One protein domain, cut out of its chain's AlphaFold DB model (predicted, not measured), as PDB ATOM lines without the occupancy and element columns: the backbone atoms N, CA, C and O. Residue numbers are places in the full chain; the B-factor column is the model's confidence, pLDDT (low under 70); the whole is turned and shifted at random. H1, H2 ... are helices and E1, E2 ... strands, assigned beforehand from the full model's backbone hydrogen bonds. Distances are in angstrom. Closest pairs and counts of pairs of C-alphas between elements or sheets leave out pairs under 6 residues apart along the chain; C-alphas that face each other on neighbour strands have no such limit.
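AT A GLANCE: This is residues 98 to 286 of the 1194 residues of the protein "T9SS type A sorting domain-containing protein" of Bacteroidales bacterium (UniProt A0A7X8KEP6). The chain is wound in stacked turns: the sheet E5 E2 E7 E9 E10 E11 E12 E13 makes one long wall, and residues 185 to 202 and 206 to 223 fold back as loops over one of its faces. At one end a second sheet, E4 E3 E6 E1 E8, is partly face to face with the wall as a sandwich; the three short helices H1, H2 and H3 lie at the other end, that of E12 and E13. The printed part has 189 residues, in the order E1 to E11, H1, E12, H2, H3, E13; the larger sheet is mixed and the smaller one antiparallel, each in the order given. The class is mixed, helices and strands, with under half of the residues, 85, in named elements. The whole is compact, with a radius of gyration of the C-alphas of 16.8 A, but elongated in outline, spanning 50 by 32 by 23 A.

IN THESE COORDINATES: In the larger sheet, E5 is residues 137 to 142 (15.4 A), E2 is 107 to 113 (19.5 A), E7 is 156 to 158, E9 is 182 to 184, E10 is 203 to 205, E11 is 224 to 226, E12 is 252 to 257 (15.4 A) and E13 is 281 to 285 (13.1 A). In the smaller one, E4 is residues 129 to 134 (17.1 A), E3 is 120 to 126 (18.5 A), E6 is 147 to 152 (16.8 A), E1 is 98 to 102 (13.5 A) and E8 is 169 to 173 (11.2 A). H1 is residues 233 to 240 (10.8 A), H2 is 263 to 269 (10.5 A) and H3 is 274 to 278. E1 begins at C-alpha 98 (34.465, 14.444, 11.147), E10 at C-alpha 203 (43.994, 27.843, 11.177), and E13 ends at C-alpha 285 (49.899, 35.739, -1.211).

HOW THE PARTS SIT: In the larger sheet, strongly twisted, E9 and E10 are parallel at 3 degrees, with N 183 and O 203 at 2.9 A, within hydrogen-bond range. E10 and E11 are parallel at 2 degrees, with N 226 and O 204 at 2.8 A. E12 and the edge strand E13 are parallel at 35 degrees, with N 284 and O 254 at 2.8 A. E7 is parallel to E9, with N 184 and O 157 at 2.8 A, and antiparallel to E2, with N 111 and O 158 at 2.8 A. E5, the other edge strand, is antiparallel to E2, with N 108 and O 141 at 2.8 A. The sandwich, two sheets face to face, has 20 pairs of C-alphas within 10 A, and its facing parts are 9.4 A centre to centre. In the smaller sheet, also strongly twisted, E3 and E4 form a hairpin, with N 123 and O 131 at 2.9 A, and E1 is antiparallel to E8, with N 101 and O 171 at 2.9 A. E11, H1, E12 and E12, H2 H3, E13 are strand-helix-strand units, parallel neighbour strands with helices between, and both crossovers are right-handed. H2 only grazes the larger sheet with residues 263 to 268; its closest C-alphas to E12 are those of Asp 264 and Ala 257, 5.5 A apart. H1 and H2 only just touch, with 3 pairs of C-alphas within 8 A, the closest being Thr 233 and Asn 267 at 5.2 A. H3 is on the larger sheet, over none of its strands. In H1, H2 and H3 every O i to N i+4 pair is within hydrogen-bond range.

THE WHOLE: The two C-alphas farthest apart are those of Gly 128 and Met 270, 50.5 A. The printed part has no cut. The links E9 to E10, E10 to E11 and H1 to E12 are long. The mean pLDDT of the printed part is 80.9; 34 residues are under 70, among them residues 135 to 145 and 161 to 167.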
ATOM      1  N   VAL A  98      34.762  13.650  12.344       89.44
ATOM      2  CA  VAL A  98      34.465  14.444  11.147       89.44
ATOM      3  C   VAL A  98      33.807  13.541  10.107       89.44
ATOM      4  O   VAL A  98      34.316  12.456   9.809       89.44
ATOM      5  N   ASN A  99      32.680  13.977   9.545       89.56
ATOM      6  CA  ASN A  99      32.018  13.293   8.435       89.56
ATOM      7  C   ASN A  99      32.349  13.981   7.107       89.56
ATOM      8  O   ASN A  99      32.292  15.203   6.993       89.56
ATOM      9  N   LEU A 100      32.666  13.186   6.088       87.44
ATOM     10  CA  LEU A 100      32.898  13.641   4.721       87.44
ATOM     11  C   LEU A 100      31.921  12.960   3.761       87.44
ATOM     12  O   LEU A 100      31.615  11.773   3.913       87.44
ATOM     13  N   THR A 101      31.518  13.663   2.700       85.75
ATOM     14  CA  THR A 101      30.880  13.051   1.521       85.75
ATOM     15  C   THR A 101      31.618  13.398   0.232       85.75
ATOM     16  O   THR A 101      32.218  14.461   0.110       85.75
ATOM     17  N   THR A 102      31.604  12.495  -0.750       78.62
ATOM     18  CA  THR A 102      32.316  12.643  -2.030       78.62
ATOM     19  C   THR A 102      31.487  12.119  -3.204       78.62
ATOM     20  O   THR A 102      30.634  11.243  -3.050       78.62
ATOM     21  N   GLU A 103      31.731  12.651  -4.404       74.06
ATOM     22  CA  GLU A 103      31.035  12.223  -5.625       74.06
ATOM     23  C   GLU A 103      31.560  10.896  -6.199       74.06
ATOM     24  O   GLU A 103      30.807  10.194  -6.881       74.06
ATOM     25  N   ASP A 104      32.813  10.534  -5.891       68.38
ATOM     26  CA  ASP A 104      33.529   9.404  -6.495       68.38
ATOM     27  C   ASP A 104      34.281   8.550  -5.457       68.38
ATOM     28  O   ASP A 104      34.786   9.055  -4.450       68.38
ATOM     29  N   ILE A 105      34.373   7.251  -5.739       64.31
ATOM     30  CA  ILE A 105      34.884   6.172  -4.876       64.31
ATOM     31  C   ILE A 105      36.405   6.025  -5.102       64.31
ATOM     32  O   ILE A 105      36.913   4.966  -5.467       64.31
ATOM     33  N   SER A 106      37.133   7.138  -4.968       62.09
ATOM     34  CA  SER A 106      38.577   7.241  -5.234       62.09
ATOM     35  C   SER A 106      39.412   7.358  -3.953       62.09
ATOM     36  O   SER A 106      38.879   7.590  -2.865       62.09
ATOM     37  N   SER A 107      40.734   7.218  -4.091       63.19
ATOM     38  CA  SER A 107      41.731   7.505  -3.055       63.19
ATOM     39  C   SER A 107      41.510   8.894  -2.441       63.19
ATOM     40  O   SER A 107      41.464   9.878  -3.177       63.19
ATOM     41  N   LYS A 108      41.393   8.985  -1.111       66.00
ATOM     42  CA  LYS A 108      41.373  10.243  -0.352       66.00
ATOM     43  C   LYS A 108      42.625  10.363   0.492       66.00
ATOM     44  O   LYS A 108      42.884   9.489   1.319       66.00
ATOM     45  N   ASN A 109      43.386  11.434   0.296       68.56
ATOM     46  CA  ASN A 109      44.510  11.756   1.171       68.56
ATOM     47  C   ASN A 109      43.996  12.511   2.394       68.56
ATOM     48  O   ASN A 109      43.337  13.538   2.240       68.56
ATOM     49  N   LEU A 110      44.283  11.974   3.579       71.19
ATOM     50  CA  LEU A 110      43.949  12.585   4.862       71.19
ATOM     51  C   LEU A 110      45.227  12.764   5.679       71.19
ATOM     52  O   LEU A 110      46.032  11.832   5.798       71.19
ATOM     53  N   ILE A 111      45.374  13.954   6.245       72.06
ATOM     54  CA  ILE A 111      46.408  14.329   7.198       72.06
ATOM     55  C   ILE A 111      45.707  14.600   8.528       72.06
ATOM     56  O   ILE A 111      44.836  15.462   8.621       72.06
ATOM     57  N   LEU A 112      46.084  13.837   9.554       74.81
ATOM     58  CA  LEU A 112      45.566  13.965  10.916       74.81
ATOM     59  C   LEU A 112      46.735  14.172  11.876       74.81
ATOM     60  O   LEU A 112      47.694  13.388  11.868       74.81
ATOM     61  N   GLN A 113      46.662  15.197  12.721       73.75
ATOM     62  CA  GLN A 113      47.648  15.435  13.780       73.75
ATOM     63  C   GLN A 113      46.953  15.774  15.105       73.75
ATOM     64  O   GLN A 113      45.797  16.184  15.120       73.75
ATOM     65  N   SER A 114      47.651  15.518  16.212       73.94
ATOM     66  CA  SER A 114      47.198  15.827  17.571       73.94
ATOM     67  C   SER A 114      48.339  16.493  18.337       73.94
ATOM     68  O   SER A 114      49.474  16.008  18.270       73.94
ATOM     69  N   SER A 115      48.059  17.565  19.081       68.88
ATOM     70  CA  SER A 115      49.025  18.205  19.988       68.88
ATOM     71  C   SER A 115      49.444  17.328  21.172       68.88
ATOM     72  O   SER A 115      50.531  17.522  21.713       68.88
ATOM     73  N   GLU A 116      48.648  16.326  21.556       67.25
ATOM     74  CA  GLU A 116      48.897  15.458  22.719       67.25
ATOM     75  C   GLU A 116      49.567  14.114  22.356       67.25
ATOM     76  O   GLU A 116      49.200  13.042  22.849       67.25
ATOM     77  N   GLY A 117      50.576  14.148  21.488       67.56
ATOM     78  CA  GLY A 117      51.334  12.958  21.099       67.56
ATOM     79  C   GLY A 117      50.544  11.974  20.224       67.56
ATOM     80  O   GLY A 117      49.667  12.348  19.448       67.56
ATOM     81  N   VAL A 118      50.909  10.691  20.293       71.44
ATOM     82  CA  VAL A 118      50.341   9.640  19.434       71.44
ATOM     83  C   VAL A 118      48.942   9.247  19.927       71.44
ATOM     84  O   VAL A 118      48.812   8.521  20.914       71.44
ATOM     85  N   LYS A 119      47.889   9.698  19.235       76.12
ATOM     86  CA  LYS A 119      46.479   9.370  19.512       76.12
ATOM     87  C   LYS A 119      45.958   8.348  18.511       76.12
ATOM     88  O   LYS A 119      46.371   8.335  17.356       76.12
ATOM     89  N   ASN A 120      45.037   7.491  18.947       79.50
ATOM     90  CA  ASN A 120      44.364   6.549  18.052       79.50
ATOM     91  C   ASN A 120      43.307   7.281  17.206       79.50
ATOM     92  O   ASN A 120      42.557   8.109  17.722       79.50
ATOM     93  N   CYS A 121      43.220   6.924  15.928       78.06
ATOM     94  CA  CYS A 121      42.187   7.373  14.999       78.06
ATOM     95  C   CYS A 121      41.487   6.160  14.385       78.06
ATOM     96  O   CYS A 121      42.126   5.137  14.119       78.06
ATOM     97  N   TRP A 122      40.191   6.283  14.117       83.69
ATOM     98  CA  TRP A 122      39.376   5.242  13.498       83.69
ATOM     99  C   TRP A 122      38.686   5.798  12.267       83.69
ATOM    100  O   TRP A 122      38.022   6.825  12.323       83.69
ATOM    101  N   ILE A 123      38.810   5.092  11.154       79.69
ATOM    102  CA  ILE A 123      38.203   5.494   9.891       79.69
ATOM    103  C   ILE A 123      37.166   4.449   9.525       79.69
ATOM    104  O   ILE A 123      37.495   3.274   9.354       79.69
ATOM    105  N   GLU A 124      35.913   4.872   9.437       79.25
ATOM    106  CA  GLU A 124      34.799   4.003   9.087       79.25
ATOM    107  C   GLU A 124      34.740   3.823   7.566       79.25
ATOM    108  O   GLU A 124      34.223   4.667   6.836       79.25
ATOM    109  N   THR A 125      35.290   2.716   7.067       66.81
ATOM    110  CA  THR A 125      35.330   2.417   5.627       66.81
ATOM    111  C   THR A 125      34.006   1.854   5.106       66.81
ATOM    112  O   THR A 125      33.800   1.765   3.900       66.81
ATOM    113  N   SER A 126      33.113   1.407   5.989       67.19
ATOM    114  CA  SER A 126      31.738   0.954   5.716       67.19
ATOM    115  C   SER A 126      30.963   0.966   7.040       67.19
ATOM    116  O   SER A 126      31.622   0.849   8.069       67.19
ATOM    117  N   PRO A 127      29.616   1.034   7.065       72.00
ATOM    118  CA  PRO A 127      28.856   1.038   8.318       72.00
ATOM    119  C   PRO A 127      29.283  -0.097   9.267       72.00
ATOM    120  O   PRO A 127      29.103  -1.275   8.951       72.00
ATOM    121  N   GLY A 128      29.881   0.257  10.407       70.75
ATOM    122  CA  GLY A 128      30.380  -0.687  11.415       70.75
ATOM    123  C   GLY A 128      31.737  -1.353  11.124       70.75
ATOM    124  O   GLY A 128      32.157  -2.215  11.899       70.75
ATOM    125  N   VAL A 129      32.437  -0.974  10.049       73.25
ATOM    126  CA  VAL A 129      33.778  -1.469   9.688       73.25
ATOM    127  C   VAL A 129      34.797  -0.346   9.832       73.25
ATOM    128  O   VAL A 129      34.743   0.648   9.109       73.25
ATOM    129  N   PHE A 130      35.759  -0.535  10.735       75.19
ATOM    130  CA  PHE A 130      36.738   0.482  11.112       75.19
ATOM    131  C   PHE A 130      38.167   0.048  10.789       75.19
ATOM    132  O   PHE A 130      38.560  -1.092  11.048       75.19
ATOM    133  N   SER A 131      38.959   0.992  10.285       72.44
ATOM    134  CA  SER A 131      40.412   0.890  10.179       72.44
ATOM    135  C   SER A 131      41.061   1.782  11.233       72.44
ATOM    136  O   SER A 131      40.746   2.968  11.304       72.44
ATOM    137  N   CYS A 132      41.983   1.234  12.026       72.38
ATOM    138  CA  CYS A 132      42.661   1.970  13.097       72.38
ATOM    139  C   CYS A 132      44.045   2.467  12.682       72.38
ATOM    140  O   CYS A 132      44.807   1.753  12.028       72.38
ATOM    141  N   ALA A 133      44.360   3.689  13.092       69.69
ATOM    142  CA  ALA A 133      45.597   4.406  12.823       69.69
ATOM    143  C   ALA A 133      46.054   5.188  14.068       69.69
ATOM    144  O   ALA A 133      45.332   5.251  15.061       69.69
ATOM    145  N   GLN A 134      47.255   5.767  14.022       75.81
ATOM    146  CA  GLN A 134      47.839   6.568  15.099       75.81
ATOM    147  C   GLN A 134      48.425   7.880  14.545       75.81
ATOM    148  O   GLN A 134      49.057   7.833  13.491       75.81
ATOM    149  N   THR A 135      48.219   9.025  15.216       68.62
ATOM    150  CA  THR A 135      48.760  10.345  14.812       68.62
ATOM    151  C   THR A 135      50.268  10.484  15.108       68.62
ATOM    152  O   THR A 135      50.745   9.894  16.076       68.62
ATOM    153  N   PRO A 136      51.043  11.284  14.343       63.78
ATOM    154  CA  PRO A 136      50.665  11.942  13.096       63.78
ATOM    155  C   PRO A 136      50.455  10.912  11.987       63.78
ATOM    156  O   PRO A 136      51.213   9.954  11.842       63.78
ATOM    157  N   PHE A 137      49.402  11.113  11.210       65.56
ATOM    158  CA  PHE A 137      48.951  10.153  10.222       65.56
ATOM    159  C   PHE A 137      48.770  10.847   8.868       65.56
ATOM    160  O   PHE A 137      47.922  11.723   8.742       65.56
ATOM    161  N   GLU A 138      49.547  10.445   7.858       67.31
ATOM    162  CA  GLU A 138      49.421  10.911   6.469       67.31
ATOM    163  C   GLU A 138      49.328   9.689   5.548       67.31
ATOM    164  O   GLU A 138      50.302   8.951   5.359       67.31
ATOM    165  N   LYS A 139      48.131   9.412   5.016       62.53
ATOM    166  CA  LYS A 139      47.927   8.277   4.104       62.53
ATOM    167  C   LYS A 139      46.715   8.456   3.197       62.53
ATOM    168  O   LYS A 139      45.694   9.005   3.602       62.53
ATOM    169  N   GLY A 140      46.830   7.922   1.982       59.22
ATOM    170  CA  GLY A 140      45.719   7.781   1.047       59.22
ATOM    171  C   GLY A 140      44.853   6.561   1.371       59.22
ATOM    172  O   GLY A 140      45.377   5.456   1.540       59.22
ATOM    173  N   PHE A 141      43.534   6.740   1.415       61.22
ATOM    174  CA  PHE A 141      42.552   5.670   1.612       61.22
ATOM    175  C   PHE A 141      41.665   5.489   0.398       61.22
ATOM    176  O   PHE A 141      41.078   6.452  -0.080       61.22
ATOM    177  N   LEU A 142      41.477   4.249  -0.048       57.75
ATOM    178  CA  LEU A 142      40.398   3.944  -0.982       57.75
ATOM    179  C   LEU A 142      39.082   3.924  -0.194       57.75
ATOM    180  O   LEU A 142      38.896   3.054   0.657       57.75
ATOM    181  N   VAL A 143      38.191   4.884  -0.437       60.91
ATOM    182  CA  VAL A 143      36.893   4.946   0.251       60.91
ATOM    183  C   VAL A 143      35.878   4.197  -0.610       60.91
ATOM    184  O   VAL A 143      35.555   4.702  -1.678       60.91
ATOM    185  N   PRO A 144      35.368   3.016  -0.203       56.19
ATOM    186  CA  PRO A 144      34.445   2.214  -1.014       56.19
ATOM    187  C   PRO A 144      33.002   2.761  -1.010       56.19
ATOM    188  O   PRO A 144      32.122   2.218  -1.676       56.19
ATOM    189  N   THR A 145      32.752   3.840  -0.266       68.50
ATOM    190  CA  THR A 145      31.458   4.503  -0.078       68.50
ATOM    191  C   THR A 145      31.550   5.993  -0.414       68.50
ATOM    192  O   THR A 145      32.610   6.605  -0.368       68.50
ATOM    193  N   LYS A 146      30.412   6.625  -0.723       75.69
ATOM    194  CA  LYS A 146      30.341   8.080  -0.960       75.69
ATOM    195  C   LYS A 146      30.388   8.926   0.320       75.69
ATOM    196  O   LYS A 146      30.324  10.146   0.232       75.69
ATOM    197  N   SER A 147      30.471   8.298   1.492       80.81
ATOM    198  CA  SER A 147      30.581   8.969   2.789       80.81
ATOM    199  C   SER A 147      31.573   8.238   3.688       80.81
ATOM    200  O   SER A 147      31.688   7.014   3.591       80.81
ATOM    201  N   LEU A 148      32.288   8.998   4.515       81.44
ATOM    202  CA  LEU A 148      33.371   8.547   5.382       81.44
ATOM    203  C   LEU A 148      33.271   9.254   6.738       81.44
ATOM    204  O   LEU A 148      33.238  10.482   6.770       81.44
ATOM    205  N   ASN A 149      33.286   8.496   7.837       86.06
ATOM    206  CA  ASN A 149      33.466   9.044   9.184       86.06
ATOM    207  C   ASN A 149      34.906   8.829   9.651       86.06
ATOM    208  O   ASN A 149      35.438   7.717   9.563       86.06
ATOM    209  N   VAL A 150      35.520   9.884  10.175       85.69
ATOM    210  CA  VAL A 150      36.868   9.864  10.746       85.69
ATOM    211  C   VAL A 150      36.765  10.230  12.220       85.69
ATOM    212  O   VAL A 150      36.548  11.388  12.554       85.69
ATOM    213  N   TYR A 151      36.901   9.236  13.093       86.31
ATOM    214  CA  TYR A 151      36.851   9.383  14.544       86.31
ATOM    215  C   TYR A 151      38.255   9.567  15.113       86.31
ATOM    216  O   TYR A 151      39.191   8.860  14.724       86.31
ATOM    217  N   GLY A 152      38.401  10.448  16.091       82.94
ATOM    218  CA  GLY A 152      39.652  10.620  16.815       82.94
ATOM    219  C   GLY A 152      39.736  11.949  17.545       82.94
ATOM    220  O   GLY A 152      39.077  12.916  17.188       82.94
ATOM    221  N   ASP A 153      40.585  11.970  18.565       79.56
ATOM    222  CA  ASP A 153      40.909  13.145  19.374       79.56
ATOM    223  C   ASP A 153      42.097  13.895  18.740       79.56
ATOM    224  O   ASP A 153      43.238  13.835  19.210       79.56
ATOM    225  N   PHE A 154      41.845  14.479  17.565       82.44
ATOM    226  CA  PHE A 154      42.813  15.246  16.777       82.44
ATOM    227  C   PHE A 154      42.436  16.728  16.757       82.44
ATOM    228  O   PHE A 154      41.260  17.082  16.721       82.44
ATOM    229  N   ASP A 155      43.449  17.589  16.746       85.38
ATOM    230  CA  ASP A 155      43.295  19.040  16.652       85.38
ATOM    231  C   ASP A 155      43.639  19.580  15.257       85.38
ATOM    232  O   ASP A 155      43.324  20.730  14.957       85.38
ATOM    233  N   LEU A 156      44.215  18.752  14.380       87.88
ATOM    234  CA  LEU A 156      44.405  19.041  12.963       87.88
ATOM    235  C   LEU A 156      43.698  17.994  12.109       87.88
ATOM    236  O   LEU A 156      44.008  16.801  12.176       87.88
ATOM    237  N   PHE A 157      42.813  18.478  11.245       87.38
ATOM    238  CA  PHE A 157      42.187  17.699  10.188       87.38
ATOM    239  C   PHE A 157      42.431  18.374   8.843       87.38
ATOM    240  O   PHE A 157      41.970  19.490   8.625       87.38
ATOM    241  N   ASP A 158      43.129  17.698   7.934       83.19
ATOM    242  CA  ASP A 158      43.409  18.222   6.600       83.19
ATOM    243  C   ASP A 158      43.157  17.168   5.506       83.19
ATOM    244  O   ASP A 158      43.715  16.070   5.519       83.19
ATOM    245  N   CYS A 159      42.281  17.498   4.553       81.12
ATOM    246  CA  CYS A 159      41.978  16.698   3.365       81.12
ATOM    247  C   CYS A 159      42.281  17.441   2.047       81.12
ATOM    248  O   CYS A 159      41.660  17.173   1.008       81.12
ATOM    249  N   GLU A 160      43.233  18.379   2.083       75.25
ATOM    250  CA  GLU A 160      43.756  19.092   0.919       75.25
ATOM    251  C   GLU A 160      44.356  18.145  -0.136       75.25
ATOM    252  O   GLU A 160      45.001  17.130   0.151       75.25
ATOM    253  N   VAL A 161      44.160  18.502  -1.406       67.62
ATOM    254  CA  VAL A 161      44.730  17.784  -2.551       67.62
ATOM    255  C   VAL A 161      46.102  18.357  -2.916       67.62
ATOM    256  O   VAL A 161      46.189  19.454  -3.458       67.62
ATOM    257  N   LYS A 162      47.177  17.584  -2.696       60.25
ATOM    258  CA  LYS A 162      48.564  17.993  -3.018       60.25
ATOM    259  C   LYS A 162      49.099  17.510  -4.383       60.25
ATOM    260  O   LYS A 162      50.112  18.028  -4.835       60.25
ATOM    261  N   ASN A 163      48.452  16.541  -5.050       54.72
ATOM    262  CA  ASN A 163      48.879  15.941  -6.336       54.72
ATOM    263  C   ASN A 163      47.676  15.667  -7.273       54.72
ATOM    264  O   ASN A 163      46.538  15.751  -6.831       54.72
ATOM    265  N   LEU A 164      47.932  15.314  -8.546       48.34
ATOM    266  CA  LEU A 164      47.008  15.231  -9.710       48.34
ATOM    267  C   LEU A 164      45.691  14.410  -9.570       48.34
ATOM    268  O   LEU A 164      44.940  14.323 -10.542       48.34
ATOM    269  N   GLU A 165      45.359  13.850  -8.405       56.47
ATOM    270  CA  GLU A 165      44.079  13.175  -8.140       56.47
ATOM    271  C   GLU A 165      43.213  13.999  -7.173       56.47
ATOM    272  O   GLU A 165      43.514  14.135  -5.993       56.47
ATOM    273  N   THR A 166      42.110  14.563  -7.673       59.09
ATOM    274  CA  THR A 166      41.173  15.374  -6.875       59.09
ATOM    275  C   THR A 166      40.417  14.529  -5.838       59.09
ATOM    276  O   THR A 166      39.752  13.565  -6.224       59.09
ATOM    277  N   ASN A 167      40.404  14.937  -4.560       65.69
ATOM    278  CA  ASN A 167      39.623  14.294  -3.489       65.69
ATOM    279  C   ASN A 167      38.097  14.459  -3.684       65.69
ATOM    280  O   ASN A 167      37.333  13.626  -3.194       65.69
ATOM    281  N   ARG A 168      37.631  15.462  -4.450       78.44
ATOM    282  CA  ARG A 168      36.205  15.690  -4.799       78.44
ATOM    283  C   ARG A 168      35.261  15.586  -3.589       78.44
ATOM    284  O   ARG A 168      34.200  14.961  -3.685       78.44
ATOM    285  N   VAL A 169      35.665  16.113  -2.434       85.44
ATOM    286  CA  VAL A 169      34.806  16.175  -1.242       85.44
ATOM    287  C   VAL A 169      33.726  17.227  -1.477       85.44
ATOM    288  O   VAL A 169      34.044  18.332  -1.906       85.44
ATOM    289  N   LYS A 170      32.462  16.869  -1.240       87.19
ATOM    290  CA  LYS A 170      31.285  17.711  -1.482       87.19
ATOM    291  C   LYS A 170      30.726  18.325  -0.203       87.19
ATOM    292  O   LYS A 170      30.326  19.481  -0.210       87.19
ATOM    293  N   THR A 171      30.688  17.562   0.885       89.06
ATOM    294  CA  THR A 171      30.276  18.077   2.196       89.06
ATOM    295  C   THR A 171      31.253  17.620   3.261       89.06
ATOM    296  O   THR A 171      31.816  16.526   3.170       89.06
ATOM    297  N   ILE A 172      31.422  18.469   4.268       91.12
ATOM    298  CA  ILE A 172      32.206  18.211   5.468       91.12
ATOM    299  C   ILE A 172      31.324  18.617   6.647       91.12
ATOM    300  O   ILE A 172      30.764  19.708   6.635       91.12
ATOM    301  N   ASP A 173      31.180  17.740   7.631       91.75
ATOM    302  CA  ASP A 173      30.499  18.025   8.893       91.75
ATOM    303  C   ASP A 173      31.485  17.819  10.047       91.75
ATOM    304  O   ASP A 173      31.993  16.717  10.279       91.75
ATOM    305  N   VAL A 174      31.767  18.925  10.734       92.31
ATOM    306  CA  VAL A 174      32.712  19.056  11.855       92.31
ATOM    307  C   VAL A 174      32.003  19.311  13.187       92.31
ATOM    308  O   VAL A 174      32.663  19.531  14.199       92.31
ATOM    309  N   SER A 175      30.667  19.258  13.227       90.31
ATOM    310  CA  SER A 175      29.869  19.557  14.429       90.31
ATOM    311  C   SER A 175      30.211  18.670  15.633       90.31
ATOM    312  O   SER A 175      30.013  19.067  16.778       90.31
ATOM    313  N   ASN A 176      30.768  17.482  15.380       89.75
ATOM    314  CA  ASN A 176      31.183  16.515  16.394       89.75
ATOM    315  C   ASN A 176      32.690  16.577  16.710       89.75
ATOM    316  O   ASN A 176      33.210  15.661  17.346       89.75
ATOM    317  N   ALA A 177      33.395  17.630  16.284       88.81
ATOM    318  CA  ALA A 177      34.828  17.823  16.511       88.81
ATOM    319  C   ALA A 177      35.170  19.257  16.996       88.81
ATOM    320  O   ALA A 177      35.974  19.941  16.365       88.81
ATOM    321  N   PRO A 178      34.604  19.730  18.128       89.12
ATOM    322  CA  PRO A 178      34.759  21.119  18.592       89.12
ATOM    323  C   PRO A 178      36.187  21.502  19.020       89.12
ATOM    324  O   PRO A 178      36.502  22.684  19.106       89.12
ATOM    325  N   ALA A 179      37.056  20.519  19.280       88.06
ATOM    326  CA  ALA A 179      38.444  20.731  19.702       88.06
ATOM    327  C   ALA A 179      39.423  20.994  18.536       88.06
ATOM    328  O   ALA A 179      40.630  21.095  18.759       88.06
ATOM    329  N   LEU A 180      38.932  21.073  17.292       90.06
ATOM    330  CA  LEU A 180      39.770  21.331  16.122       90.06
ATOM    331  C   LEU A 180      40.408  22.722  16.181       90.06
ATOM    332  O   LEU A 180      39.714  23.732  16.242       90.06
ATOM    333  N   LYS A 181      41.738  22.749  16.060       91.81
ATOM    334  CA  LYS A 181      42.561  23.957  15.933       91.81
ATOM    335  C   LYS A 181      42.944  24.260  14.491       91.81
ATOM    336  O   LYS A 181      43.146  25.414  14.135       91.81
ATOM    337  N   THR A 182      43.061  23.239  13.647       90.12
ATOM    338  CA  THR A 182      43.397  23.386  12.227       90.12
ATOM    339  C   THR A 182      42.441  22.575  11.365       90.12
ATOM    340  O   THR A 182      42.327  21.361  11.536       90.12
ATOM    341  N   LEU A 183      41.792  23.238  10.407       92.00
ATOM    342  CA  LEU A 183      40.902  22.610   9.433       92.00
ATOM    343  C   LEU A 183      41.344  22.949   8.003       92.00
ATOM    344  O   LEU A 183      41.296  24.104   7.584       92.00
ATOM    345  N   GLY A 184      41.760  21.932   7.250       89.38
ATOM    346  CA  GLY A 184      42.176  22.024   5.852       89.38
ATOM    347  C   GLY A 184      41.317  21.158   4.933       89.38
ATOM    348  O   GLY A 184      41.039  19.997   5.218       89.38
ATOM    349  N   PHE A 185      40.860  21.717   3.817       89.75
ATOM    350  CA  PHE A 185      40.106  20.978   2.800       89.75
ATOM    351  C   PHE A 185      40.211  21.620   1.414       89.75
ATOM    352  O   PHE A 185      39.289  21.540   0.594       89.75
ATOM    353  N   ALA A 186      41.341  22.263   1.122       86.19
ATOM    354  CA  ALA A 186      41.539  22.947  -0.146       86.19
ATOM    355  C   ALA A 186      41.480  22.010  -1.370       86.19
ATOM    356  O   ALA A 186      41.752  20.809  -1.286       86.19
ATOM    357  N   SER A 187      41.139  22.577  -2.529       86.06
ATOM    358  CA  SER A 187      41.032  21.882  -3.822       86.06
ATOM    359  C   SER A 187      39.980  20.760  -3.849       86.06
ATOM    360  O   SER A 187      40.209  19.669  -4.385       86.06
ATOM    361  N   ASN A 188      38.797  21.034  -3.291       87.31
ATOM    362  CA  ASN A 188      37.653  20.120  -3.242       87.31
ATOM    363  C   ASN A 188      36.408  20.707  -3.956       87.31
ATOM    364  O   ASN A 188      36.518  21.519  -4.877       87.31
ATOM    365  N   LYS A 189      35.209  20.202  -3.637       88.75
ATOM    366  CA  LYS A 189      33.907  20.605  -4.198       88.75
ATOM    367  C   LYS A 189      32.916  20.999  -3.097       88.75
ATOM    368  O   LYS A 189      31.716  20.796  -3.253       88.75
ATOM    369  N   VAL A 190      33.423  21.536  -1.989       91.12
ATOM    370  CA  VAL A 190      32.598  21.971  -0.860       91.12
ATOM    371  C   VAL A 190      31.892  23.277  -1.219       91.12
ATOM    372  O   VAL A 190      32.546  24.244  -1.592       91.12
ATOM    373  N   GLU A 191      30.562  23.296  -1.140       92.38
ATOM    374  CA  GLU A 191      29.739  24.476  -1.477       92.38
ATOM    375  C   GLU A 191      29.344  25.298  -0.238       92.38
ATOM    376  O   GLU A 191      29.132  26.509  -0.326       92.38
ATOM    377  N   SER A 192      29.257  24.648   0.923       90.88
ATOM    378  CA  SER A 192      28.952  25.269   2.210       90.88
ATOM    379  C   SER A 192      29.583  24.483   3.357       90.88
ATOM    380  O   SER A 192      29.841  23.281   3.241       90.88
ATOM    381  N   LEU A 193      29.831  25.175   4.467       92.69
ATOM    382  CA  LEU A 193      30.372  24.605   5.693       92.69
ATOM    383  C   LEU A 193      29.876  25.430   6.884       92.69
ATOM    384  O   LEU A 193      29.869  26.656   6.812       92.69
ATOM    385  N   ASP A 194      29.484  24.759   7.964       91.25
ATOM    386  CA  ASP A 194      29.206  25.391   9.255       91.25
ATOM    387  C   ASP A 194      30.343  25.051  10.224       91.25
ATOM    388  O   ASP A 194      30.600  23.876  10.505       91.25
ATOM    389  N   ILE A 195      31.038  26.084  10.699       93.19
ATOM    390  CA  ILE A 195      32.132  25.983  11.674       93.19
ATOM    391  C   ILE A 195      31.857  26.777  12.956       93.19
ATOM    392  O   ILE A 195      32.767  26.968  13.762       93.19
ATOM    393  N   SER A 196      30.617  27.224  13.173       90.56
ATOM    394  CA  SER A 196      30.239  28.071  14.315       90.56
ATOM    395  C   SER A 196      30.573  27.447  15.678       90.56
ATOM    396  O   SER A 196      30.908  28.156  16.622       90.56
ATOM    397  N   ASN A 197      30.564  26.112  15.770       88.06
ATOM    398  CA  ASN A 197      30.886  25.361  16.990       88.06
ATOM    399  C   ASN A 197      32.395  25.130  17.223       88.06
ATOM    400  O   ASN A 197      32.764  24.505  18.217       88.06
ATOM    401  N   LEU A 198      33.276  25.586  16.323       92.62
ATOM    402  CA  LEU A 198      34.728  25.393  16.427       92.62
ATOM    403  C   LEU A 198      35.407  26.587  17.122       92.62
ATOM    404  O   LEU A 198      36.128  27.363  16.492       92.62
ATOM    405  N   SER A 199      35.178  26.752  18.426       90.81
ATOM    406  CA  SER A 199      35.720  27.883  19.204       90.81
ATOM    407  C   SER A 199      37.246  27.862  19.357       90.81
ATOM    408  O   SER A 199      37.846  28.894  19.648       90.81
ATOM    409  N   GLU A 200      37.875  26.699  19.171       92.31
ATOM    410  CA  GLU A 200      39.328  26.501  19.275       92.31
ATOM    411  C   GLU A 200      40.070  26.661  17.937       92.31
ATOM    412  O   GLU A 200      41.285  26.485  17.895       92.31
ATOM    413  N   LEU A 201      39.370  26.990  16.848       93.12
ATOM    414  CA  LEU A 201      39.950  27.021  15.507       93.12
ATOM    415  C   LEU A 201      40.942  28.185  15.338       93.12
ATOM    416  O   LEU A 201      40.560  29.349  15.401       93.12
ATOM    417  N   GLU A 202      42.201  27.856  15.057       92.44
ATOM    418  CA  GLU A 202      43.317  28.793  14.864       92.44
ATOM    419  C   GLU A 202      43.685  28.957  13.376       92.44
ATOM    420  O   GLU A 202      44.044  30.050  12.933       92.44
ATOM    421  N   ASN A 203      43.581  27.881  12.584       90.38
ATOM    422  CA  ASN A 203      43.994  27.843  11.177       90.38
ATOM    423  C   ASN A 203      42.908  27.227  10.282       90.38
ATOM    424  O   ASN A 203      42.447  26.109  10.524       90.38
ATOM    425  N   LEU A 204      42.557  27.913   9.192       93.38
ATOM    426  CA  LEU A 204      41.537  27.461   8.247       93.38
ATOM    427  C   LEU A 204      42.037  27.545   6.794       93.38
ATOM    428  O   LEU A 204      42.368  28.623   6.302       93.38
ATOM    429  N   ASN A 205      42.056  26.418   6.081       91.19
ATOM    430  CA  ASN A 205      42.403  26.353   4.659       91.19
ATOM    431  C   ASN A 205      41.257  25.746   3.839       91.19
ATOM    432  O   ASN A 205      41.014  24.542   3.886       91.19
ATOM    433  N   PHE A 206      40.586  26.576   3.043       92.25
ATOM    434  CA  PHE A 206      39.449  26.177   2.209       92.25
ATOM    435  C   PHE A 206      39.602  26.572   0.739       92.25
ATOM    436  O   PHE A 206      38.638  26.491  -0.023       92.25
ATOM    437  N   ALA A 207      40.808  26.970   0.327       88.69
ATOM    438  CA  ALA A 207      41.097  27.443  -1.021       88.69
ATOM    439  C   ALA A 207      40.617  26.489  -2.128       88.69
ATOM    440  O   ALA A 207      40.543  25.273  -1.946       88.69
ATOM    441  N   ALA A 208      40.322  27.037  -3.306       87.88
ATOM    442  CA  ALA A 208      39.880  26.290  -4.483       87.88
ATOM    443  C   ALA A 208      38.653  25.383  -4.230       87.88
ATOM    444  O   ALA A 208      38.588  24.253  -4.723       87.88
ATOM    445  N   ASN A 209      37.670  25.884  -3.475       90.12
ATOM    446  CA  ASN A 209      36.346  25.278  -3.315       90.12
ATOM    447  C   ASN A 209      35.247  26.220  -3.841       90.12
ATOM    448  O   ASN A 209      35.413  27.434  -3.780       90.12
ATOM    449  N   PRO A 210      34.105  25.701  -4.330       91.62
ATOM    450  CA  PRO A 210      32.971  26.514  -4.782       91.62
ATOM    451  C   PRO A 210      32.115  27.059  -3.617       91.62
ATOM    452  O   PRO A 210      30.888  26.999  -3.671       91.62
ATOM    453  N   ILE A 211      32.746  27.573  -2.554       91.31
ATOM    454  CA  ILE A 211      32.035  28.167  -1.414       91.31
ATOM    455  C   ILE A 211      31.531  29.556  -1.803       91.31
ATOM    456  O   ILE A 211      32.309  30.420  -2.197       91.31
ATOM    457  N   ASN A 212      30.224  29.780  -1.661       87.44
ATOM    458  CA  ASN A 212      29.602  31.065  -2.000       87.44
ATOM    459  C   ASN A 212      29.631  32.082  -0.850       87.44
ATOM    460  O   ASN A 212      29.635  33.287  -1.096       87.44
ATOM    461  N   SER A 213      29.607  31.602   0.392       88.88
ATOM    462  CA  SER A 213      29.646  32.403   1.618       88.88
ATOM    463  C   SER A 213      30.070  31.517   2.782       88.88
ATOM    464  O   SER A 213      29.647  30.360   2.850       88.88
ATOM    465  N   LEU A 214      30.848  32.064   3.709       91.06
ATOM    466  CA  LEU A 214      31.249  31.388   4.935       91.06
ATOM    467  C   LEU A 214      31.269  32.418   6.062       91.06
ATOM    468  O   LEU A 214      31.951  33.428   5.933       91.06
ATOM    469  N   ASP A 215      30.510  32.167   7.126       87.94
ATOM    470  CA  ASP A 215      30.530  32.994   8.332       87.94
ATOM    471  C   ASP A 215      31.544  32.411   9.318       87.94
ATOM    472  O   ASP A 215      31.433  31.250   9.716       87.94
ATOM    473  N   ILE A 216      32.546  33.216   9.668       91.12
ATOM    474  CA  ILE A 216      33.622  32.853  10.597       91.12
ATOM    475  C   ILE A 216      33.683  33.794  11.809       91.12
ATOM    476  O   ILE A 216      34.656  33.781  12.561       91.12
ATOM    477  N   SER A 217      32.638  34.602  12.015       85.31
ATOM    478  CA  SER A 217      32.599  35.651  13.042       85.31
ATOM    479  C   SER A 217      32.708  35.105  14.469       85.31
ATOM    480  O   SER A 217      33.252  35.769  15.349       85.31
ATOM    481  N   SER A 218      32.244  33.873  14.696       86.12
ATOM    482  CA  SER A 218      32.293  33.198  16.002       86.12
ATOM    483  C   SER A 218      33.646  32.534  16.307       86.12
ATOM    484  O   SER A 218      33.885  32.119  17.439       86.12
ATOM    485  N   ASN A 219      34.549  32.421  15.326       91.19
ATOM    486  CA  ASN A 219      35.827  31.717  15.462       91.19
ATOM    487  C   ASN A 219      36.952  32.685  15.869       91.19
ATOM    488  O   ASN A 219      37.900  32.919  15.123       91.19
ATOM    489  N   THR A 220      36.845  33.265  17.064       88.25
ATOM    490  CA  THR A 220      37.703  34.372  17.535       88.25
ATOM    491  C   THR A 220      39.184  34.028  17.730       88.25
ATOM    492  O   THR A 220      40.000  34.935  17.847       88.25
ATOM    493  N   LYS A 221      39.555  32.739  17.740       90.06
ATOM    494  CA  LYS A 221      40.954  32.273  17.816       90.06
ATOM    495  C   LYS A 221      41.651  32.150  16.458       90.06
ATOM    496  O   LYS A 221      42.843  31.838  16.418       90.06
ATOM    497  N   LEU A 222      40.943  32.390  15.351       90.94
ATOM    498  CA  LEU A 222      41.530  32.319  14.018       90.94
ATOM    499  C   LEU A 222      42.666  33.337  13.874       90.94
ATOM    500  O   LEU A 222      42.479  34.529  14.084       90.94
ATOM    501  N   SER A 223      43.826  32.857  13.439       89.38
ATOM    502  CA  SER A 223      45.007  33.677  13.141       89.38
ATOM    503  C   SER A 223      45.519  33.470  11.713       89.38
ATOM    504  O   SER A 223      46.283  34.289  11.198       89.38
ATOM    505  N   ARG A 224      45.083  32.403  11.024       88.94
ATOM    506  CA  ARG A 224      45.499  32.110   9.646       88.94
ATOM    507  C   ARG A 224      44.352  31.598   8.787       88.94
ATOM    508  O   ARG A 224      43.714  30.601   9.120       88.94
ATOM    509  N   ILE A 225      44.153  32.223   7.629       92.56
ATOM    510  CA  ILE A 225      43.142  31.828   6.642       92.56
ATOM    511  C   ILE A 225      43.803  31.633   5.279       92.56
ATOM    512  O   ILE A 225      44.621  32.445   4.864       92.56
ATOM    513  N   THR A 226      43.443  30.576   4.555       90.44
ATOM    514  CA  THR A 226      43.837  30.366   3.152       90.44
ATOM    515  C   THR A 226      42.592  30.122   2.303       90.44
ATOM    516  O   THR A 226      41.865  29.156   2.529       90.44
ATOM    517  N   CYS A 227      42.326  31.017   1.346       91.06
ATOM    518  CA  CYS A 227      41.043  31.084   0.632       91.06
ATOM    519  C   CYS A 227      41.145  31.449  -0.861       91.06
ATOM    520  O   CYS A 227      40.123  31.720  -1.496       91.06
ATOM    521  N   TYR A 228      42.346  31.445  -1.453       87.38
ATOM    522  CA  TYR A 228      42.517  31.732  -2.884       87.38
ATOM    523  C   TYR A 228      41.628  30.833  -3.767       87.38
ATOM    524  O   TYR A 228      41.276  29.712  -3.401       87.38
ATOM    525  N   SER A 229      41.238  31.337  -4.936       87.62
ATOM    526  CA  SER A 229      40.399  30.654  -5.935       87.62
ATOM    527  C   SER A 229      39.031  30.192  -5.427       87.62
ATOM    528  O   SER A 229      38.488  29.209  -5.930       87.62
ATOM    529  N   THR A 230      38.486  30.896  -4.432       89.12
ATOM    530  CA  THR A 230      37.171  30.607  -3.837       89.12
ATOM    531  C   THR A 230      36.168  31.719  -4.130       89.12
ATOM    532  O   THR A 230      35.145  31.477  -4.766       89.12
ATOM    533  N   PHE A 231      36.483  32.955  -3.732       88.25
ATOM    534  CA  PHE A 231      35.586  34.104  -3.876       88.25
ATOM    535  C   PHE A 231      35.969  35.007  -5.059       88.25
ATOM    536  O   PHE A 231      37.147  35.182  -5.375       88.25
ATOM    537  N   ASN A 232      34.964  35.610  -5.698       85.44
ATOM    538  CA  ASN A 232      35.152  36.755  -6.597       85.44
ATOM    539  C   ASN A 232      35.226  38.069  -5.785       85.44
ATOM    540  O   ASN A 232      35.122  38.028  -4.563       85.44
ATOM    541  N   THR A 233      35.403  39.224  -6.440       82.00
ATOM    542  CA  THR A 233      35.547  40.527  -5.757       82.00
ATOM    543  C   THR A 233      34.401  40.819  -4.781       82.00
ATOM    544  O   THR A 233      34.669  40.994  -3.597       82.00
ATOM    545  N   ASP A 234      33.142  40.770  -5.235       80.50
ATOM    546  CA  ASP A 234      31.975  41.065  -4.386       80.50
ATOM    547  C   ASP A 234      31.874  40.101  -3.190       80.50
ATOM    548  O   ASP A 234      31.598  40.508  -2.067       80.50
ATOM    549  N   LYS A 235      32.145  38.808  -3.413       87.88
ATOM    550  CA  LYS A 235      32.113  37.792  -2.349       87.88
ATOM    551  C   LYS A 235      33.283  37.866  -1.387       87.88
ATOM    552  O   LYS A 235      33.143  37.432  -0.249       87.88
ATOM    553  N   MET A 236      34.411  38.413  -1.818       89.06
ATOM    554  CA  MET A 236      35.538  38.651  -0.933       89.06
ATOM    555  C   MET A 236      35.274  39.848  -0.015       89.06
ATOM    556  O   MET A 236      35.573  39.758   1.172       89.06
ATOM    557  N   ASP A 237      34.654  40.916  -0.528       86.31
ATOM    558  CA  ASP A 237      34.208  42.044   0.301       86.31
ATOM    559  C   ASP A 237      33.167  41.595   1.343       86.31
ATOM    560  O   ASP A 237      33.338  41.887   2.528       86.31
ATOM    561  N   ASP A 238      32.169  40.791   0.938       85.00
ATOM    562  CA  ASP A 238      31.214  40.152   1.864       85.00
ATOM    563  C   ASP A 238      31.952  39.312   2.936       85.00
ATOM    564  O   ASP A 238      31.596  39.325   4.116       85.00
ATOM    565  N   PHE A 239      32.995  38.573   2.537       88.94
ATOM    566  CA  PHE A 239      33.762  37.707   3.434       88.94
ATOM    567  C   PHE A 239      34.601  38.498   4.446       88.94
ATOM    568  O   PHE A 239      34.656  38.102   5.612       88.94
ATOM    569  N   TYR A 240      35.192  39.636   4.062       87.94
ATOM    570  CA  TYR A 240      35.917  40.505   4.998       87.94
ATOM    571  C   TYR A 240      35.031  40.968   6.162       87.94
ATOM    572  O   TYR A 240      35.516  41.095   7.286       87.94
ATOM    573  N   CYS A 241      33.727  41.145   5.932       82.06
ATOM    574  CA  CYS A 241      32.776  41.507   6.983       82.06
ATOM    575  C   CYS A 241      32.587  40.415   8.046       82.06
ATOM    576  O   CYS A 241      32.203  40.730   9.172       82.06
ATOM    577  N   SER A 242      32.864  39.152   7.710       85.94
ATOM    578  CA  SER A 242      32.747  38.009   8.625       85.94
ATOM    579  C   SER A 242      34.008  37.741   9.453       85.94
ATOM    580  O   SER A 242      33.984  36.874  10.322       85.94
ATOM    581  N   LEU A 243      35.107  38.465   9.201       86.69
ATOM    582  CA  LEU A 243      36.375  38.234   9.892       86.69
ATOM    583  C   LEU A 243      36.260  38.538  11.398       86.69
ATOM    584  O   LEU A 243      35.747  39.604  11.769       86.69
ATOM    585  N   PRO A 244      36.771  37.655  12.275       85.44
ATOM    586  CA  PRO A 244      36.830  37.938  13.703       85.44
ATOM    587  C   PRO A 244      37.824  39.073  13.983       85.44
ATOM    588  O   PRO A 244      38.776  39.274  13.228       85.44
ATOM    589  N   LEU A 245      37.599  39.820  15.065       77.31
ATOM    590  CA  LEU A 245      38.492  40.895  15.504       77.31
ATOM    591  C   LEU A 245      39.746  40.295  16.171       77.31
ATOM    592  O   LEU A 245      39.605  39.477  17.078       77.31
ATOM    593  N   ILE A 246      40.949  40.708  15.755       74.38
ATOM    594  CA  ILE A 246      42.223  40.294  16.374       74.38
ATOM    595  C   ILE A 246      42.881  41.495  17.073       74.38
ATOM    596  O   ILE A 246      43.016  42.565  16.481       74.38
ATOM    597  N   SER A 247      43.294  41.316  18.331       62.28
ATOM    598  CA  SER A 247      44.029  42.315  19.123       62.28
ATOM    599  C   SER A 247      45.496  42.432  18.692       62.28
ATOM    600  O   SER A 247      46.171  41.413  18.551       62.28
ATOM    601  N   LEU A 248      46.020  43.655  18.548       53.72
ATOM    602  CA  LEU A 248      47.445  43.888  18.271       53.72
ATOM    603  C   LEU A 248      48.313  43.467  19.475       53.72
ATOM    604  O   LEU A 248      47.832  43.529  20.605       53.72
ATOM    605  N   PRO A 249      49.588  43.058  19.279       55.75
ATOM    606  CA  PRO A 249      50.394  43.126  18.051       55.75
ATOM    607  C   PRO A 249      50.213  41.946  17.087       55.75
ATOM    608  O   PRO A 249      50.738  41.989  15.969       55.75
ATOM    609  N   ASP A 250      49.493  40.904  17.494       66.69
ATOM    610  CA  ASP A 250      49.291  39.715  16.675       66.69
ATOM    611  C   ASP A 250      48.376  40.073  15.495       66.69
ATOM    612  O   ASP A 250      47.228  40.464  15.667       66.69
ATOM    613  N   SER A 251      48.894  40.022  14.264       73.94
ATOM    614  CA  SER A 251      48.077  40.224  13.060       73.94
ATOM    615  C   SER A 251      47.671  38.873  12.488       73.94
ATOM    616  O   SER A 251      48.535  38.026  12.243       73.94
ATOM    617  N   GLY A 252      46.382  38.692  12.202       83.81
ATOM    618  CA  GLY A 252      45.921  37.549  11.422       83.81
ATOM    619  C   GLY A 252      46.459  37.616   9.998       83.81
ATOM    620  O   GLY A 252      46.610  38.698   9.430       83.81
ATOM    621  N   ILE A 253      46.751  36.466   9.396       86.50
ATOM    622  CA  ILE A 253      47.270  36.388   8.027       86.50
ATOM    623  C   ILE A 253      46.252  35.690   7.132       86.50
ATOM    624  O   ILE A 253      45.911  34.525   7.350       86.50
ATOM    625  N   MET A 254      45.810  36.377   6.077       90.31
ATOM    626  CA  MET A 254      44.935  35.819   5.050       90.31
ATOM    627  C   MET A 254      45.681  35.625   3.728       90.31
ATOM    628  O   MET A 254      46.121  36.584   3.100       90.31
ATOM    629  N   TYR A 255      45.751  34.382   3.260       88.62
ATOM    630  CA  TYR A 255      46.277  33.997   1.953       88.62
ATOM    631  C   TYR A 255      45.145  33.881   0.927       88.62
ATOM    632  O   TYR A 255      44.560  32.810   0.734       88.62
ATOM    633  N   ASN A 256      44.834  34.989   0.260       87.56
ATOM    634  CA  ASN A 256      43.733  35.088  -0.708       87.56
ATOM    635  C   ASN A 256      44.190  35.072  -2.181       87.56
ATOM    636  O   ASN A 256      43.358  35.008  -3.084       87.56
ATOM    637  N   ALA A 257      45.501  35.047  -2.441       83.69
ATOM    638  CA  ALA A 257      46.075  34.823  -3.768       83.69
ATOM    639  C   ALA A 257      47.312  33.909  -3.708       83.69
ATOM    640  O   ALA A 257      48.007  33.828  -2.700       83.69
ATOM    641  N   VAL A 258      47.633  33.223  -4.808       80.00
ATOM    642  CA  VAL A 258      48.834  32.364  -4.867       80.00
ATOM    643  C   VAL A 258      50.099  33.192  -5.120       80.00
ATOM    644  O   VAL A 258      51.128  32.987  -4.479       80.00
ATOM    645  N   ASN A 259      50.027  34.127  -6.069       79.62
ATOM    646  CA  ASN A 259      51.105  35.028  -6.477       79.62
ATOM    647  C   ASN A 259      50.525  36.201  -7.295       79.62
ATOM    648  O   ASN A 259      49.334  36.221  -7.604       79.62
ATOM    649  N   THR A 260      51.373  37.146  -7.706       80.19
ATOM    650  CA  THR A 260      50.974  38.344  -8.474       80.19
ATOM    651  C   THR A 260      50.480  38.066  -9.900       80.19
ATOM    652  O   THR A 260      49.870  38.939 -10.513       80.19
ATOM    653  N   SER A 261      50.733  36.874 -10.444       79.56
ATOM    654  CA  SER A 261      50.260  36.447 -11.770       79.56
ATOM    655  C   SER A 261      48.951  35.647 -11.730       79.56
ATOM    656  O   SER A 261      48.383  35.353 -12.780       79.56
ATOM    657  N   HIS A 262      48.466  35.293 -10.536       82.75
ATOM    658  CA  HIS A 262      47.233  34.536 -10.353       82.75
ATOM    659  C   HIS A 262      45.999  35.431 -10.604       82.75
ATOM    660  O   HIS A 262      46.006  36.571 -10.140       82.75
ATOM    661  N   PRO A 263      44.923  34.955 -11.270       81.56
ATOM    662  CA  PRO A 263      43.719  35.755 -11.531       81.56
ATOM    663  C   PRO A 263      43.124  36.433 -10.290       81.56
ATOM    664  O   PRO A 263      42.725  37.593 -10.351       81.56
ATOM    665  N   ASP A 264      43.144  35.738  -9.150       82.62
ATOM    666  CA  ASP A 264      42.653  36.284  -7.880       82.62
ATOM    667  C   ASP A 264      43.382  37.564  -7.469       82.62
ATOM    668  O   ASP A 264      42.751  38.459  -6.933       82.62
ATOM    669  N   PHE A 265      44.673  37.726  -7.782       83.56
ATOM    670  CA  PHE A 265      45.409  38.943  -7.429       83.56
ATOM    671  C   PHE A 265      44.767  40.207  -8.021       83.56
ATOM    672  O   PHE A 265      44.705  41.238  -7.353       83.56
ATOM    673  N   ALA A 266      44.252  40.135  -9.252       83.31
ATOM    674  CA  ALA A 266      43.530  41.248  -9.863       83.31
ATOM    675  C   ALA A 266      42.171  41.490  -9.184       83.31
ATOM    676  O   ALA A 266      41.803  42.643  -8.966       83.31
ATOM    677  N   ASN A 267      41.467  40.421  -8.803       85.00
ATOM    678  CA  ASN A 267      40.185  40.511  -8.106       85.00
ATOM    679  C   ASN A 267      40.349  41.128  -6.709       85.00
ATOM    680  O   ASN A 267      39.622  42.061  -6.383       85.00
ATOM    681  N   ILE A 268      41.336  40.669  -5.927       86.12
ATOM    682  CA  ILE A 268      41.648  41.173  -4.580       86.12
ATOM    683  C   ILE A 268      42.054  42.645  -4.621       86.12
ATOM    684  O   ILE A 268      41.602  43.422  -3.788       86.12
ATOM    685  N   LYS A 269      42.818  43.087  -5.627       86.62
ATOM    686  CA  LYS A 269      43.137  44.516  -5.789       86.62
ATOM    687  C   LYS A 269      41.901  45.411  -5.878       86.62
ATOM    688  O   LYS A 269      41.975  46.567  -5.483       86.62
ATOM    689  N   MET A 270      40.789  44.896  -6.398       88.12
ATOM    690  CA  MET A 270      39.537  45.642  -6.533       88.12
ATOM    691  C   MET A 270      38.625  45.555  -5.299       88.12
ATOM    692  O   MET A 270      37.617  46.254  -5.271       88.12
ATOM    693  N   THR A 271      38.967  44.736  -4.301       89.06
ATOM    694  CA  THR A 271      38.240  44.639  -3.016       89.06
ATOM    695  C   THR A 271      38.565  45.824  -2.107       89.06
ATOM    696  O   THR A 271      39.527  46.544  -2.373       89.06
ATOM    697  N   ASN A 272      37.800  46.052  -1.040       85.50
ATOM    698  CA  ASN A 272      38.157  46.989   0.025       85.50
ATOM    699  C   ASN A 272      38.882  46.262   1.174       85.50
ATOM    700  O   ASN A 272      38.301  45.931   2.208       85.50
ATOM    701  N   GLY A 273      40.183  46.020   0.996       82.00
ATOM    702  CA  GLY A 273      41.025  45.350   1.990       82.00
ATOM    703  C   GLY A 273      41.194  46.111   3.309       82.00
ATOM    704  O   GLY A 273      41.582  45.499   4.304       82.00
ATOM    705  N   GLU A 274      40.846  47.403   3.371       78.38
ATOM    706  CA  GLU A 274      40.865  48.165   4.629       78.38
ATOM    707  C   GLU A 274      39.911  47.567   5.674       78.38
ATOM    708  O   GLU A 274      40.199  47.631   6.866       78.38
ATOM    709  N   MET A 275      38.830  46.909   5.234       80.38
ATOM    710  CA  MET A 275      37.883  46.222   6.121       80.38
ATOM    711  C   MET A 275      38.520  45.029   6.842       80.38
ATOM    712  O   MET A 275      38.252  44.806   8.022       80.38
ATOM    713  N   ALA A 276      39.381  44.279   6.150       80.94
ATOM    714  CA  ALA A 276      40.145  43.190   6.752       80.94
ATOM    715  C   ALA A 276      41.237  43.742   7.680       80.94
ATOM    716  O   ALA A 276      41.339  43.318   8.833       80.94
ATOM    717  N   ASN A 277      41.982  44.750   7.214       78.19
ATOM    718  CA  ASN A 277      43.058  45.378   7.982       78.19
ATOM    719  C   ASN A 277      42.557  45.952   9.315       78.19
ATOM    720  O   ASN A 277      43.186  45.739  10.347       78.19
ATOM    721  N   ALA A 278      41.409  46.631   9.318       71.38
ATOM    722  CA  ALA A 278      40.834  47.207  10.532       71.38
ATOM    723  C   ALA A 278      40.320  46.166  11.537       71.38
ATOM    724  O   ALA A 278      40.190  46.463  12.719       71.38
ATOM    725  N   ARG A 279      40.063  44.934  11.086       77.12
ATOM    726  CA  ARG A 279      39.756  43.788  11.954       77.12
ATOM    727  C   ARG A 279      41.017  43.037  12.412       77.12
ATOM    728  O   ARG A 279      40.896  41.990  13.040       77.12
ATOM    729  N   GLY A 280      42.211  43.552  12.100       78.94
ATOM    730  CA  GLY A 280      43.501  42.968  12.480       78.94
ATOM    731  C   GLY A 280      44.061  41.937  11.491       78.94
ATOM    732  O   GLY A 280      44.986  41.203  11.840       78.94
ATOM    733  N   TRP A 281      43.530  41.860  10.263       84.56
ATOM    734  CA  TRP A 281      43.921  40.863   9.258       84.56
ATOM    735  C   TRP A 281      44.726  41.459   8.108       84.56
ATOM    736  O   TRP A 281      44.252  42.348   7.411       84.56
ATOM    737  N   LYS A 282      45.901  40.892   7.834       86.75
ATOM    738  CA  LYS A 282      46.764  41.267   6.710       86.75
ATOM    739  C   LYS A 282      46.523  40.375   5.499       86.75
ATOM    740  O   LYS A 282      46.465  39.147   5.615       86.75
ATOM    741  N   LEU A 283      46.435  40.986   4.319       87.94
ATOM    742  CA  LEU A 283      46.204  40.290   3.051       87.94
ATOM    743  C   LEU A 283      47.529  39.938   2.366       87.94
ATOM    744  O   LEU A 283      48.262  40.825   1.934       87.94
ATOM    745  N   HIS A 284      47.818  38.647   2.208       84.50
ATOM    746  CA  HIS A 284      49.060  38.133   1.628       84.50
ATOM    747  C   HIS A 284      48.804  37.141   0.488       84.50
ATOM    748  O   HIS A 284      47.728  36.560   0.341       84.50
ATOM    749  N   PHE A 285      49.851  36.882  -0.299       80.88
ATOM    750  CA  PHE A 285      49.899  35.739  -1.211       80.88
ATOM    751  C   PHE A 285      50.756  34.588  -0.659       80.88
ATOM    752  O   PHE A 285      51.613  34.788   0.200       80.88
ATOM    753  N   LEU A 286      50.511  33.362  -1.133       72.75
ATOM    754  CA  LEU A 286      51.018  32.107  -0.545       72.75
ATOM    755  C   LEU A 286      52.489  31.741  -0.885       72.75
ATOM    756  O   LEU A 286      52.993  30.755  -0.362       72.75
TER     757      LEU A 286